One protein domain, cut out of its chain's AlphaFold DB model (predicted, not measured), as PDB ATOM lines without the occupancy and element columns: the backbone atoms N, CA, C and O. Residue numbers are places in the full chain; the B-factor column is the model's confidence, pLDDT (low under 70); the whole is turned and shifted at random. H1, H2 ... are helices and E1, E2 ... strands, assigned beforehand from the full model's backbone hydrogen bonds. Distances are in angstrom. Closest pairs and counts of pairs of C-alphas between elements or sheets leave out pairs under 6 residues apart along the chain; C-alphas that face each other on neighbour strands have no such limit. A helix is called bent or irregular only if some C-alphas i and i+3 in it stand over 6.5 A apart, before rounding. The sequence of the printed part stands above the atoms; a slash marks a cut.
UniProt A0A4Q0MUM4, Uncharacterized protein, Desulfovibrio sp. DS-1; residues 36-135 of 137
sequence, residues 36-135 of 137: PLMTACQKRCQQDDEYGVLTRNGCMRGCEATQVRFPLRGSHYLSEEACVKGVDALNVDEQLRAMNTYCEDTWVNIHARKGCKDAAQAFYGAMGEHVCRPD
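AT A GLANCE: This is residues 36 to 135 of the 137 residues of an uncharacterized protein of Desulfovibrio sp. DS-1 (UniProt A0A4Q0MUM4). Two helical hairpins, H1 with H2 and H4 with H5, pack together into an elongated body, with H5 in the middle touching H1, H2 and H4. At one end of the long axis, the short helix H3 and the strand E1 make a small head, near each other and apart from H1. The printed part has 100 residues, with five named helices and then one named strand, E1, which pairs with no named strand; the class is mostly helix. The whole is compact, with a radius of gyration of the C-alphas of 14.2 A and spans of 44 by 26 by 17 A.

HOW THE PARTS SIT: H1, residues 36 to 45, and H2, residues 50 to 69, form a hairpin: they touch, closest at the C-alphas of Cys 45 and Arg 56, 5.4 A. H2 is irregular, with C-alphas 54 and 57 7.6 A apart and a kink of 56 degrees near residue 57. H3, residues 80 to 88, touches no helix. H4, residues 92 to 106, and H5, residues 110 to 125, form a hairpin at a shallow tilt of 21 degrees, closest at the C-alphas of Cys 103 and Arg 113, 5.4 A. H5, the hub, touches H2, closest at the C-alphas of Gly 58 and Ala 112, 3.8 A, and H1, closest at those of Cys 41 and Phe 123, 4.9 A. The closest C-alphas of H3 and E1, residues 132 to 134, are those of Cys 83 and Cys 132, 5.9 A. Every O i to N i+4 pair is within hydrogen-bond range in H1, H3, H4 and H5, and 13 of 16 in H2.

IN THESE COORDINATES: H1 begins at C-alpha 36, (-38.841, -43.742, -80.535). H2 is 28.9 A long, H4 20.6 A and H5 22.1 A. E1 ends at C-alpha 134, (-39.442, -55.504, -88.744).

THE WHOLE: The C-alphas farthest apart, those of Glu 50 and Leu 78, are 45.9 A apart. The printed part has no cut, no link is long, and no printed residue is under 70 in pLDDT.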
ATOM      1  N   PRO A  36     -38.628 -43.613 -81.978       95.06
ATOM      2  CA  PRO A  36     -38.841 -43.742 -80.535       95.06
ATOM      3  C   PRO A  36     -37.817 -42.947 -79.721       95.06
ATOM      4  O   PRO A  36     -38.187 -42.242 -78.782       95.06
ATOM      5  N   LEU A  37     -36.545 -43.003 -80.125       96.94
ATOM      6  CA  LEU A  37     -35.448 -42.287 -79.470       96.94
ATOM      7  C   LEU A  37     -35.619 -40.774 -79.610       96.94
ATOM      8  O   LEU A  37     -35.472 -40.026 -78.643       96.94
ATOM      9  N   MET A  38     -36.007 -40.322 -80.805       97.38
ATOM     10  CA  MET A  38     -36.321 -38.920 -81.062       97.38
ATOM     11  C   MET A  38     -37.495 -38.444 -80.204       97.38
ATOM     12  O   MET A  38     -37.418 -37.387 -79.584       97.38
ATOM     13  N   THR A  39     -38.557 -39.244 -80.110       96.25
ATOM     14  CA  THR A  39     -39.737 -38.922 -79.298       96.25
ATOM     15  C   THR A  39     -39.377 -38.801 -77.816       96.25
ATOM     16  O   THR A  39     -39.789 -37.848 -77.152       96.25
ATOM     17  N   ALA A  40     -38.571 -39.726 -77.290       96.19
ATOM     18  CA  ALA A  40     -38.083 -39.667 -75.914       96.19
ATOM     19  C   ALA A  40     -37.224 -38.416 -75.666       96.19
ATOM     20  O   ALA A  40     -37.412 -37.718 -74.664       96.19
ATOM     21  N   CYS A  41     -36.343 -38.084 -76.611       97.19
ATOM     22  CA  CYS A  41     -35.509 -36.890 -76.550       97.19
ATOM     23  C   CYS A  41     -36.346 -35.601 -76.537       97.19
ATOM     24  O   CYS A  41     -36.208 -34.768 -75.641       97.19
ATOM     25  N   GLN A  42     -37.287 -35.461 -77.473       96.00
ATOM     26  CA  GLN A  42     -38.170 -34.296 -77.550       96.00
ATOM     27  C   GLN A  42     -39.037 -34.155 -76.296       96.00
ATOM     28  O   GLN A  42     -39.192 -33.047 -75.782       96.00
ATOM     29  N   LYS A  43     -39.540 -35.269 -75.749       94.81
ATOM     30  CA  LYS A  43     -40.292 -35.266 -74.489       94.81
ATOM     31  C   LYS A  43     -39.459 -34.715 -73.331       94.81
ATOM     32  O   LYS A  43     -39.992 -33.965 -72.518       94.81
ATOM     33  N   ARG A  44     -38.162 -35.038 -73.259       92.94
ATOM     34  CA  ARG A  44     -37.249 -34.440 -72.271       92.94
ATOM     35  C   ARG A  44     -37.108 -32.932 -72.485       92.94
ATOM     36  O   ARG A  44     -37.206 -32.186 -71.518       92.94
ATOM     37  N   CYS A  45     -36.936 -32.479 -73.724       93.56
ATOM     38  CA  CYS A  45     -36.772 -31.055 -74.038       93.56
ATOM     39  C   CYS A  45     -38.033 -30.206 -73.808       93.56
ATOM     40  O   CYS A  45     -37.942 -28.985 -73.695       93.56
ATOM     41  N   GLN A  46     -39.206 -30.837 -73.766       90.94
ATOM     42  CA  GLN A  46     -40.491 -30.180 -73.523       90.94
ATOM     43  C   GLN A  46     -40.871 -30.102 -72.038       90.94
ATOM     44  O   GLN A  46     -41.924 -29.546 -71.728       90.94
ATOM     45  N   GLN A  47     -40.052 -30.638 -71.124       82.44
ATOM     46  CA  GLN A  47     -40.294 -30.496 -69.688       82.44
ATOM     47  C   GLN A  47     -40.244 -29.016 -69.295       82.44
ATOM     48  O   GLN A  47     -39.289 -28.307 -69.609       82.44
ATOM     49  N   ASP A  48     -41.316 -28.552 -68.656       70.12
ATOM     50  CA  ASP A  48     -41.561 -27.135 -68.382       70.12
ATOM     51  C   ASP A  48     -41.190 -26.775 -66.939       70.12
ATOM     52  O   ASP A  48     -41.988 -26.250 -66.169       70.12
ATOM     53  N   ASP A  49     -39.968 -27.138 -66.549       80.69
ATOM     54  CA  ASP A  49     -39.360 -26.664 -65.309       80.69
ATOM     55  C   ASP A  49     -38.530 -25.389 -65.557       80.69
ATOM     56  O   ASP A  49     -38.227 -25.023 -66.698       80.69
ATOM     57  N   GLU A  50     -38.176 -24.688 -64.477       70.81
ATOM     58  CA  GLU A  50     -37.458 -23.403 -64.517       70.81
ATOM     59  C   GLU A  50     -36.154 -23.478 -65.340       70.81
ATOM     60  O   GLU A  50     -35.761 -22.516 -66.004       70.81
ATOM     61  N   TYR A  51     -35.515 -24.652 -65.377       71.31
ATOM     62  CA  TYR A  51     -34.294 -24.903 -66.143       71.31
ATOM     63  C   TYR A  51     -34.571 -25.373 -67.581       71.31
ATOM     64  O   TYR A  51     -33.763 -25.130 -68.488       71.31
ATOM     65  N   GLY A  52     -35.709 -26.021 -67.815       79.12
ATOM     66  CA  GLY A  52     -36.173 -26.500 -69.110       79.12
ATOM     67  C   GLY A  52     -36.364 -25.362 -70.104       79.12
ATOM     68  O   GLY A  52     -35.881 -25.452 -71.233       79.12
ATOM     69  N   VAL A  53     -36.952 -24.237 -69.683       85.56
ATOM     70  CA  VAL A  53     -37.176 -23.069 -70.561       85.56
ATOM     71  C   VAL A  53     -35.861 -22.522 -71.126       85.56
ATOM     72  O   VAL A  53     -35.754 -22.271 -72.328       85.56
ATOM     73  N   LEU A  54     -34.830 -22.393 -70.287       90.00
ATOM     74  CA  LEU A  54     -33.531 -21.841 -70.687       90.00
ATOM     75  C   LEU A  54     -32.752 -22.779 -71.621       90.00
ATOM     76  O   LEU A  54     -31.979 -22.327 -72.466       90.00
ATOM     77  N   THR A  55     -32.941 -24.089 -71.470       94.38
ATOM     78  CA  THR A  55     -32.174 -25.117 -72.189       94.38
ATOM     79  C   THR A  55     -32.890 -25.653 -73.429       94.38
ATOM     80  O   THR A  55     -32.236 -26.240 -74.295       94.38
ATOM     81  N   ARG A  56     -34.201 -25.404 -73.570       94.12
ATOM     82  CA  ARG A  56     -35.081 -25.977 -74.604       94.12
ATOM     83  C   ARG A  56     -34.528 -25.863 -76.021       94.12
ATOM     84  O   ARG A  56     -34.470 -26.863 -76.729       94.12
ATOM     85  N   ASN A  57     -34.079 -24.676 -76.430       92.62
ATOM     86  CA  ASN A  57     -33.562 -24.467 -77.789       92.62
ATOM     87  C   ASN A  57     -32.298 -25.296 -78.068       92.62
ATOM     88  O   ASN A  57     -32.174 -25.894 -79.137       92.62
ATOM     89  N   GLY A  58     -31.374 -25.361 -77.105       95.81
ATOM     90  CA  GLY A  58     -30.193 -26.218 -77.213       95.81
ATOM     91  C   GLY A  58     -30.550 -27.700 -77.185       95.81
ATOM     92  O   GLY A  58     -29.952 -28.487 -77.911       95.81
ATOM     93  N   CYS A  59     -31.562 -28.065 -76.398       96.94
ATOM     94  CA  CYS A  59     -32.052 -29.432 -76.280       96.94
ATOM     95  C   CYS A  59     -32.676 -29.934 -77.585       96.94
ATOM     96  O   CYS A  59     -32.240 -30.953 -78.110       96.94
ATOM     97  N   MET A  60     -33.607 -29.186 -78.187       96.88
ATOM     98  CA  MET A  60     -34.240 -29.585 -79.451       96.88
ATOM     99  C   MET A  60     -33.210 -29.776 -80.575       96.88
ATOM    100  O   MET A  60     -33.211 -30.806 -81.248       96.88
ATOM    101  N   ARG A  61     -32.259 -28.841 -80.715       97.06
ATOM    102  CA  ARG A  61     -31.162 -28.970 -81.691       97.06
ATOM    103  C   ARG A  61     -30.186 -30.095 -81.333       97.06
ATOM    104  O   ARG A  61     -29.595 -30.704 -82.221       97.06
ATOM    105  N   GLY A  62     -30.022 -30.389 -80.045       98.00
ATOM    106  CA  GLY A  62     -29.283 -31.547 -79.552       98.00
ATOM    107  C   GLY A  62     -29.927 -32.873 -79.953       98.00
ATOM    108  O   GLY A  62     -29.207 -33.783 -80.359       98.00
ATOM    109  N   CYS A  63     -31.260 -32.978 -79.919       98.19
ATOM    110  CA  CYS A  63     -31.973 -34.179 -80.365       98.19
ATOM    111  C   CYS A  63     -31.715 -34.449 -81.848       98.19
ATOM    112  O   CYS A  63     -31.309 -35.553 -82.211       98.19
ATOM    113  N   GLU A  64     -31.884 -33.430 -82.694       97.62
ATOM    114  CA  GLU A  64     -31.615 -33.515 -84.135       97.62
ATOM    115  C   GLU A  64     -30.161 -33.918 -84.410       97.62
ATOM    116  O   GLU A  64     -29.899 -34.853 -85.169       97.62
ATOM    117  N   ALA A  65     -29.205 -33.260 -83.745       97.94
ATOM    118  CA  ALA A  65     -27.789 -33.572 -83.897       97.94
ATOM    119  C   ALA A  65     -27.462 -35.008 -83.464       97.94
ATOM    120  O   ALA A  65     -26.717 -35.698 -84.159       97.94
ATOM    121  N   THR A  66     -28.038 -35.468 -82.350       98.19
ATOM    122  CA  THR A  66     -27.830 -36.832 -81.850       98.19
ATOM    123  C   THR A  66     -28.379 -37.857 -82.833       98.19
ATOM    124  O   THR A  66     -27.671 -38.797 -83.178       98.19
ATOM    125  N   GLN A  67     -29.590 -37.651 -83.358       97.44
ATOM    126  CA  GLN A  67     -30.174 -38.555 -84.350       97.44
ATOM    127  C   GLN A  67     -29.334 -38.616 -85.622       97.44
ATOM    128  O   GLN A  67     -29.086 -39.704 -86.128       97.44
ATOM    129  N   VAL A  68     -28.884 -37.473 -86.146       96.88
ATOM    130  CA  VAL A  68     -28.058 -37.429 -87.364       96.88
ATOM    131  C   VAL A  68     -26.728 -38.154 -87.174       96.88
ATOM    132  O   VAL A  68     -26.246 -38.791 -88.109       96.88
ATOM    133  N   ARG A  69     -26.149 -38.071 -85.973       96.62
ATOM    134  CA  ARG A  69     -24.861 -38.680 -85.619       96.62
ATOM    135  C   ARG A  69     -24.978 -40.098 -85.065       96.62
ATOM    136  O   ARG A  69     -23.955 -40.700 -84.761       96.62
ATOM    137  N   PHE A  70     -26.192 -40.620 -84.920       97.62
ATOM    138  CA  PHE A  70     -26.420 -41.924 -84.323       97.62
ATOM    139  C   PHE A  70     -25.813 -43.038 -85.196       97.62
ATOM    140  O   PHE A  70     -26.219 -43.178 -86.353       97.62
ATOM    141  N   PRO A  71     -24.877 -43.857 -84.675       96.88
ATOM    142  CA  PRO A  71     -24.124 -44.808 -85.498       96.88
ATOM    143  C   PRO A  71     -24.978 -45.875 -86.180       96.88
ATOM    144  O   PRO A  71     -24.648 -46.317 -87.275       96.88
ATOM    145  N   LEU A  72     -26.086 -46.275 -85.551       96.06
ATOM    146  CA  LEU A  72     -26.968 -47.314 -86.087       96.06
ATOM    147  C   LEU A  72     -28.093 -46.745 -86.964       96.06
ATOM    148  O   LEU A  72     -28.986 -47.483 -87.386       96.06
ATOM    149  N   ARG A  73     -28.086 -45.440 -87.256       93.88
ATOM    150  CA  ARG A  73     -29.114 -44.817 -88.094       93.88
ATOM    151  C   ARG A  73     -29.128 -45.455 -89.482       93.88
ATOM    152  O   ARG A  73     -28.121 -45.439 -90.182       93.88
ATOM    153  N   GLY A  74     -30.289 -45.965 -89.894       90.12
ATOM    154  CA  GLY A  74     -30.457 -46.622 -91.195       90.12
ATOM    155  C   GLY A  74     -29.774 -47.988 -91.294       90.12
ATOM    156  O   GLY A  74     -29.569 -48.485 -92.396       90.12
ATOM    157  N   SER A  75     -29.391 -48.592 -90.165       94.75
ATOM    158  CA  SER A  75     -28.871 -49.959 -90.149       94.75
ATOM    159  C   SER A  75     -30.003 -50.969 -90.322       94.75
ATOM    160  O   SER A  75     -31.039 -50.857 -89.663       94.75
ATOM    161  N   HIS A  76     -29.756 -51.973 -91.163       95.06
ATOM    162  CA  HIS A  76     -30.626 -53.126 -91.383       95.06
ATOM    163  C   HIS A  76     -29.898 -54.415 -90.995       95.06
ATOM    164  O   HIS A  76     -28.680 -54.533 -91.131       95.06
ATOM    165  N   TYR A  77     -30.669 -55.392 -90.541       94.69
ATOM    166  CA  TYR A  77     -30.222 -56.662 -90.001       94.69
ATOM    167  C   TYR A  77     -31.046 -57.797 -90.597       94.69
ATOM    168  O   TYR A  77     -32.213 -57.632 -90.947       94.69
ATOM    169  N   LEU A  78     -30.432 -58.977 -90.693       92.19
ATOM    170  CA  LEU A  78     -31.063 -60.167 -91.274       92.19
ATOM    171  C   LEU A  78     -32.167 -60.771 -90.392       92.19
ATOM    172  O   LEU A  78     -32.953 -61.584 -90.874       92.19
ATOM    173  N   SER A  79     -32.203 -60.398 -89.113       92.06
ATOM    174  CA  SER A  79     -33.239 -60.790 -88.166       92.06
ATOM    175  C   SER A  79     -33.357 -59.773 -87.033       92.06
ATOM    176  O   SER A  79     -32.470 -58.934 -86.836       92.06
ATOM    177  N   GLU A  80     -34.440 -59.871 -86.265       93.06
ATOM    178  CA  GLU A  80     -34.657 -59.075 -85.053       93.06
ATOM    179  C   GLU A  80     -33.576 -59.357 -83.998       93.06
ATOM    180  O   GLU A  80     -33.003 -58.427 -83.439       93.06
ATOM    181  N   GLU A  81     -33.185 -60.622 -83.802       93.88
ATOM    182  CA  GLU A  81     -32.141 -60.990 -82.837       93.88
ATOM    183  C   GLU A  81     -30.766 -60.427 -83.225       93.88
ATOM    184  O   GLU A  81     -29.962 -60.080 -82.358       93.88
ATOM    185  N   ALA A  82     -30.475 -60.335 -84.526       94.88
ATOM    186  CA  ALA A  82     -29.257 -59.696 -85.013       94.88
ATOM    187  C   ALA A  82     -29.287 -58.177 -84.785       94.88
ATOM    188  O   ALA A  82     -28.261 -57.607 -84.414       94.88
ATOM    189  N   CYS A  83     -30.452 -57.542 -84.951       95.94
ATOM    190  CA  CYS A  83     -30.637 -56.130 -84.631       95.94
ATOM    191  C   CYS A  83     -30.415 -55.861 -83.143       95.94
ATOM    192  O   CYS A  83     -29.609 -54.996 -82.804       95.94
ATOM    193  N   VAL A  84     -31.055 -56.640 -82.264       96.00
ATOM    194  CA  VAL A  84     -30.918 -56.497 -80.806       96.00
ATOM    195  C   VAL A  84     -29.454 -56.613 -80.390       96.00
ATOM    196  O   VAL A  84     -28.934 -55.719 -79.733       96.00
ATOM    197  N   LYS A  85     -28.733 -57.628 -80.885       96.12
ATOM    198  CA  LYS A  85     -27.287 -57.763 -80.630       96.12
ATOM    199  C   LYS A  85     -26.475 -56.558 -81.108       96.12
ATOM    200  O   LYS A  85     -25.511 -56.184 -80.449       96.12
ATOM    201  N   GLY A  86     -26.828 -55.975 -82.254       95.44
ATOM    202  CA  GLY A  86     -26.179 -54.770 -82.769       95.44
ATOM    203  C   GLY A  86     -26.430 -53.542 -81.889       95.44
ATOM    204  O   GLY A  86     -25.508 -52.768 -81.643       95.44
ATOM    205  N   VAL A  87     -27.656 -53.392 -81.381       96.50
ATOM    206  CA  VAL A  87     -28.034 -52.333 -80.433       96.50
ATOM    207  C   VAL A  87     -27.307 -52.506 -79.099       96.50
ATOM    208  O   VAL A  87     -26.715 -51.545 -78.614       96.50
ATOM    209  N   ASP A  88     -27.278 -53.720 -78.549       96.19
ATOM    210  CA  ASP A  88     -26.622 -54.030 -77.271       96.19
ATOM    211  C   ASP A  88     -25.097 -53.888 -77.332       96.19
ATOM    212  O   ASP A  88     -24.448 -53.573 -76.335       96.19
ATOM    213  N   ALA A  89     -24.503 -54.105 -78.509       96.81
ATOM    214  CA  ALA A  89     -23.073 -53.916 -78.727       96.81
ATOM    215  C   ALA A  89     -22.668 -52.435 -78.826       96.81
ATOM    216  O   ALA A  89     -21.472 -52.128 -78.799       96.81
ATOM    217  N   LEU A  90     -23.624 -51.506 -78.963       96.50
ATOM    218  CA  LEU A  90     -23.305 -50.089 -79.060       96.50
ATOM    219  C   LEU A  90     -22.794 -49.559 -77.717       96.50
ATOM    220  O   LEU A  90     -23.504 -49.527 -76.714       96.50
ATOM    221  N   ASN A  91     -21.569 -49.041 -77.726       97.44
ATOM    222  CA  ASN A  91     -20.979 -48.387 -76.567       97.44
ATOM    223  C   ASN A  91     -21.605 -47.002 -76.330       97.44
ATOM    224  O   ASN A  91     -21.110 -45.986 -76.823       97.44
ATOM    225  N   VAL A  92     -22.705 -46.963 -75.575       96.88
ATOM    226  CA  VAL A  92     -23.448 -45.732 -75.253       96.88
ATOM    227  C   VAL A  92     -22.560 -44.670 -74.606       96.88
ATOM    228  O   VAL A  92     -22.648 -43.500 -74.975       96.88
ATOM    229  N   ASP A  93     -21.668 -45.055 -73.693       97.69
ATOM    230  CA  ASP A  93     -20.796 -44.110 -72.989       97.69
ATOM    231  C   ASP A  93     -19.849 -43.382 -73.944       97.69
ATOM    232  O   ASP A  93     -19.612 -42.180 -73.810       97.69
ATOM    233  N   GLU A  94     -19.312 -44.096 -74.929       98.12
ATOM    234  CA  GLU A  94     -18.475 -43.501 -75.967       98.12
ATOM    235  C   GLU A  94     -19.270 -42.524 -76.835       98.12
ATOM    236  O   GLU A  94     -18.800 -41.412 -77.093       98.12
ATOM    237  N   GLN A  95     -20.504 -42.876 -77.200       97.94
ATOM    238  CA  GLN A  95     -21.366 -41.978 -77.965       97.94
ATOM    239  C   GLN A  95     -21.760 -40.727 -77.172       97.94
ATOM    240  O   GLN A  95     -21.782 -39.622 -77.719       97.94
ATOM    241  N   LEU A  96     -22.008 -40.865 -75.868       98.38
ATOM    242  CA  LEU A  96     -22.266 -39.733 -74.982       98.38
ATOM    243  C   LEU A  96     -21.038 -38.833 -74.841       98.38
ATOM    244  O   LEU A  96     -21.186 -37.612 -74.850       98.38
ATOM    245  N   ARG A  97     -19.822 -39.391 -74.760       98.44
ATOM    246  CA  ARG A  97     -18.585 -38.589 -74.772       98.44
ATOM    247  C   ARG A  97     -18.431 -37.821 -76.082       98.44
ATOM    248  O   ARG A  97     -18.210 -36.615 -76.034       98.44
ATOM    249  N   ALA A  98     -18.623 -38.480 -77.225       98.31
ATOM    250  CA  ALA A  98     -18.552 -37.832 -78.535       98.31
ATOM    251  C   ALA A  98     -19.582 -36.697 -78.671       98.31
ATOM    252  O   ALA A  98     -19.252 -35.595 -79.117       98.31
ATOM    253  N   MET A  99     -20.819 -36.928 -78.222       98.44
ATOM    254  CA  MET A  99     -21.852 -35.893 -78.204       98.44
ATOM    255  C   MET A  99     -21.537 -34.763 -77.223       98.44
ATOM    256  O   MET A  99     -21.777 -33.603 -77.547       98.44
ATOM    257  N   ASN A 100     -20.961 -35.061 -76.056       98.19
ATOM    258  CA  ASN A 100     -20.547 -34.037 -75.100       98.19
ATOM    259  C   ASN A 100     -19.492 -33.101 -75.695       98.19
ATOM    260  O   ASN A 100     -19.649 -31.887 -75.562       98.19
ATOM    261  N   THR A 101     -18.485 -33.647 -76.384       98.38
ATOM    262  CA  THR A 101     -17.481 -32.860 -77.117       98.38
ATOM    263  C   THR A 101     -18.141 -32.007 -78.196       98.38
ATOM    264  O   THR A 101     -17.972 -30.792 -78.206       98.38
ATOM    265  N   TYR A 102     -19.004 -32.598 -79.029       98.06
ATOM    266  CA  TYR A 102     -19.754 -31.842 -80.036       98.06
ATOM    267  C   TYR A 102     -20.553 -30.678 -79.425       98.06
ATOM    268  O   TYR A 102     -20.552 -29.569 -79.964       98.06
ATOM    269  N   CYS A 103     -21.234 -30.903 -78.299       97.94
ATOM    270  CA  CYS A 103     -22.007 -29.864 -77.626       97.94
ATOM    271  C   CYS A 103     -21.113 -28.756 -77.046       97.94
ATOM    272  O   CYS A 103     -21.519 -27.593 -77.049       97.94
ATOM    273  N   GLU A 104     -19.929 -29.098 -76.535       98.00
ATOM    274  CA  GLU A 104     -18.945 -28.131 -76.035       98.00
ATOM    275  C   GLU A 104     -18.401 -27.237 -77.148       98.00
ATOM    276  O   GLU A 104     -18.362 -26.019 -76.963       98.00
ATOM    277  N   ASP A 105     -18.089 -27.824 -78.302       97.69
ATOM    278  CA  ASP A 105     -17.525 -27.119 -79.456       97.69
ATOM    279  C   ASP A 105     -18.565 -26.266 -80.195       97.69
ATOM    280  O   ASP A 105     -18.267 -25.180 -80.691       97.69
ATOM    281  N   THR A 106     -19.811 -26.742 -80.269       97.12
ATOM    282  CA  THR A 106     -20.872 -26.085 -81.049       97.12
ATOM    283  C   THR A 106     -21.486 -24.892 -80.316       97.12
ATOM    284  O   THR A 106     -21.929 -23.930 -80.946       97.12
ATOM    285  N   TRP A 107     -21.555 -24.945 -78.981       94.50
ATOM    286  CA  TRP A 107     -22.344 -24.000 -78.193       94.50
ATOM    287  C   TRP A 107     -21.499 -23.212 -77.201       94.50
ATOM    288  O   TRP A 107     -20.987 -23.748 -76.215       94.50
ATOM    289  N   VAL A 108     -21.450 -21.896 -77.408       92.94
ATOM    290  CA  VAL A 108     -20.827 -20.949 -76.468       92.94
ATOM    291  C   VAL A 108     -21.743 -20.675 -75.270       92.94
ATOM    292  O   VAL A 108     -21.278 -20.585 -74.137       92.94
ATOM    293  N   ASN A 109     -23.058 -20.572 -75.496       94.31
ATOM    294  CA  ASN A 109     -24.028 -20.339 -74.427       94.31
ATOM    295  C   ASN A 109     -24.181 -21.586 -73.536       94.31
ATOM    296  O   ASN A 109     -24.457 -22.683 -74.030       94.31
ATOM    297  N   ILE A 110     -24.060 -21.397 -72.217       95.00
ATOM    298  CA  ILE A 110     -24.080 -22.488 -71.234       95.00
ATOM    299  C   ILE A 110     -25.398 -23.274 -71.224       95.00
ATOM    300  O   ILE A 110     -25.371 -24.499 -71.125       95.00
ATOM    301  N   HIS A 111     -26.546 -22.611 -71.386       94.81
ATOM    302  CA  HIS A 111     -27.847 -23.279 -71.390       94.81
ATOM    303  C   HIS A 111     -28.063 -24.069 -72.678       94.81
ATOM    304  O   HIS A 111     -28.551 -25.196 -72.628       94.81
ATOM    305  N   ALA A 112     -27.633 -23.530 -73.822       95.50
ATOM    306  CA  ALA A 112     -27.693 -24.257 -75.085       95.50
ATOM    307  C   ALA A 112     -26.795 -25.507 -75.057       95.50
ATOM    308  O   ALA A 112     -27.227 -26.594 -75.442       95.50
ATOM    309  N   ARG A 113     -25.577 -25.371 -74.514       97.12
ATOM    310  CA  ARG A 113     -24.648 -26.486 -74.307       97.12
ATOM    311  C   ARG A 113     -25.234 -27.544 -73.378       97.12
ATOM    312  O   ARG A 113     -25.203 -28.723 -73.718       97.12
ATOM    313  N   LYS A 114     -25.772 -27.138 -72.224       96.06
ATOM    314  CA  LYS A 114     -26.417 -28.059 -71.280       96.06
ATOM    315  C   LYS A 114     -27.587 -28.784 -71.947       96.06
ATOM    316  O   LYS A 114     -27.618 -30.007 -71.908       96.06
ATOM    317  N   GLY A 115     -28.476 -28.051 -72.619       96.38
ATOM    318  CA  GLY A 115     -29.605 -28.634 -73.341       96.38
ATOM    319  C   GLY A 115     -29.159 -29.665 -74.377       96.38
ATOM    320  O   GLY A 115     -29.708 -30.758 -74.423       96.38
ATOM    321  N   CYS A 116     -28.109 -29.368 -75.148       98.06
ATOM    322  CA  CYS A 116     -27.540 -30.306 -76.117       98.06
ATOM    323  C   CYS A 116     -27.073 -31.621 -75.462       98.06
ATOM    324  O   CYS A 116     -27.348 -32.702 -75.983       98.06
ATOM    325  N   LYS A 117     -26.421 -31.544 -74.293       97.94
ATOM    326  CA  LYS A 117     -25.986 -32.730 -73.534       97.94
ATOM    327  C   LYS A 117     -27.166 -33.501 -72.937       97.94
ATOM    328  O   LYS A 117     -27.195 -34.726 -73.031       97.94
ATOM    329  N   ASP A 118     -28.153 -32.798 -72.378       96.56
ATOM    330  CA  ASP A 118     -29.379 -33.409 -71.842       96.56
ATOM    331  C   ASP A 118     -30.144 -34.170 -72.941       96.56
ATOM    332  O   ASP A 118     -30.679 -35.253 -72.698       96.56
ATOM    333  N   ALA A 119     -30.167 -33.628 -74.162       97.88
ATOM    334  CA  ALA A 119     -30.773 -34.268 -75.321       97.88
ATOM    335  C   ALA A 119     -30.061 -35.575 -75.695       97.88
ATOM    336  O   ALA A 119     -30.715 -36.604 -75.860       97.88
ATOM    337  N   ALA A 120     -28.725 -35.566 -75.764       98.19
ATOM    338  CA  ALA A 120     -27.953 -36.778 -76.036       98.19
ATOM    339  C   ALA A 120     -28.205 -37.857 -74.970       98.19
ATOM    340  O   ALA A 120     -28.452 -39.014 -75.308       98.19
ATOM    341  N   GLN A 121     -28.225 -37.472 -73.692       97.94
ATOM    342  CA  GLN A 121     -28.560 -38.382 -72.594       97.94
ATOM    343  C   GLN A 121     -29.961 -38.978 -72.736       97.94
ATOM    344  O   GLN A 121     -30.127 -40.180 -72.560       97.94
ATOM    345  N   ALA A 122     -30.964 -38.168 -73.078       97.44
ATOM    346  CA  ALA A 122     -32.329 -38.651 -73.259       97.44
ATOM    347  C   ALA A 122     -32.468 -39.588 -74.466       97.44
ATOM    348  O   ALA A 122     -33.158 -40.600 -74.377       97.44
ATOM    349  N   PHE A 123     -31.800 -39.271 -75.578       98.38
ATOM    350  CA  PHE A 123     -31.819 -40.092 -76.785       98.38
ATOM    351  C   PHE A 123     -31.169 -41.459 -76.542       98.38
ATOM    352  O   PHE A 123     -31.782 -42.486 -76.817       98.38
ATOM    353  N   TYR A 124     -29.953 -41.488 -75.989       97.81
ATOM    354  CA  TYR A 124     -29.248 -42.746 -75.725       97.81
ATOM    355  C   TYR A 124     -29.824 -43.518 -74.532       97.81
ATOM    356  O   TYR A 124     -29.837 -44.744 -74.549       97.81
ATOM    357  N   GLY A 125     -30.358 -42.825 -73.524       96.62
ATOM    358  CA  GLY A 125     -31.042 -43.447 -72.387       96.62
ATOM    359  C   GLY A 125     -32.372 -44.110 -72.756       96.62
ATOM    360  O   GLY A 125     -32.877 -44.928 -71.995       96.62
ATOM    361  N   ALA A 126     -32.928 -43.781 -73.922       96.25
ATOM    362  CA  ALA A 126     -34.105 -44.436 -74.476       96.25
ATOM    363  C   ALA A 126     -33.765 -45.649 -75.355       96.25
ATOM    364  O   ALA A 126     -34.678 -46.236 -75.924       96.25
ATOM    365  N   MET A 127     -32.493 -46.033 -75.505       94.94
ATOM    366  CA  MET A 127     -32.157 -47.236 -76.265       94.94
ATOM    367  C   MET A 127     -32.612 -48.517 -75.565       94.94
ATOM    368  O   MET A 127     -32.664 -48.610 -74.341       94.94
ATOM    369  N   GLY A 128     -32.912 -49.523 -76.376       92.44
ATOM    370  CA  GLY A 128     -33.230 -50.880 -75.952       92.44
ATOM    371  C   GLY A 128     -33.812 -51.672 -77.116       92.44
ATOM    372  O   GLY A 128     -33.977 -51.136 -78.207       92.44
ATOM    373  N   GLU A 129     -34.185 -52.926 -76.876       89.69
ATOM    374  CA  GLU A 129     -34.649 -53.864 -77.915       89.69
ATOM    375  C   GLU A 129     -35.812 -53.318 -78.768       89.69
ATOM    376  O   GLU A 129     -35.886 -53.564 -79.966       89.69
ATOM    377  N   HIS A 130     -36.680 -52.490 -78.177       91.31
ATOM    378  CA  HIS A 130     -37.849 -51.884 -78.828       91.31
ATOM    379  C   HIS A 130     -37.534 -50.958 -80.021       91.31
ATOM    380  O   HIS A 130     -38.454 -50.547 -80.739       91.31
ATOM    381  N   VAL A 131     -36.268 -50.579 -80.221       94.75
ATOM    382  CA  VAL A 131     -35.844 -49.814 -81.405       94.75
ATOM    383  C   VAL A 131     -35.724 -50.701 -82.642       94.75
ATOM    384  O   VAL A 131     -35.781 -50.186 -83.756       94.75
ATOM    385  N   CYS A 132     -35.580 -52.015 -82.466       95.12
ATOM    386  CA  CYS A 132     -35.555 -52.977 -83.554       95.12
ATOM    387  C   CYS A 132     -36.977 -53.224 -84.047       95.12
ATOM    388  O   CYS A 132     -37.849 -53.677 -83.307       95.12
ATOM    389  N   ARG A 133     -37.227 -52.883 -85.310       92.50
ATOM    390  CA  ARG A 133     -38.533 -53.065 -85.947       92.50
ATOM    391  C   ARG A 133     -38.407 -53.955 -87.173       92.50
ATOM    392  O   ARG A 133     -37.375 -53.901 -87.842       92.50
ATOM    393  N   PRO A 134     -39.421 -54.773 -87.486       90.25
ATOM    394  CA  PRO A 134     -39.442 -55.504 -88.744       90.25
ATOM    395  C   PRO A 134     -39.542 -54.521 -89.917       90.25
ATOM    396  O   PRO A 134     -40.281 -53.535 -89.846       90.25
ATOM    397  N   ASP A 135     -38.824 -54.800 -91.002       83.56
ATOM    398  CA  ASP A 135     -39.008 -54.094 -92.267       83.56
ATOM    399  C   ASP A 135     -40.401 -54.409 -92.830       83.56
ATOM    400  O   ASP A 135     -40.872 -55.553 -92.792       83.56
TER     401      ASP A 135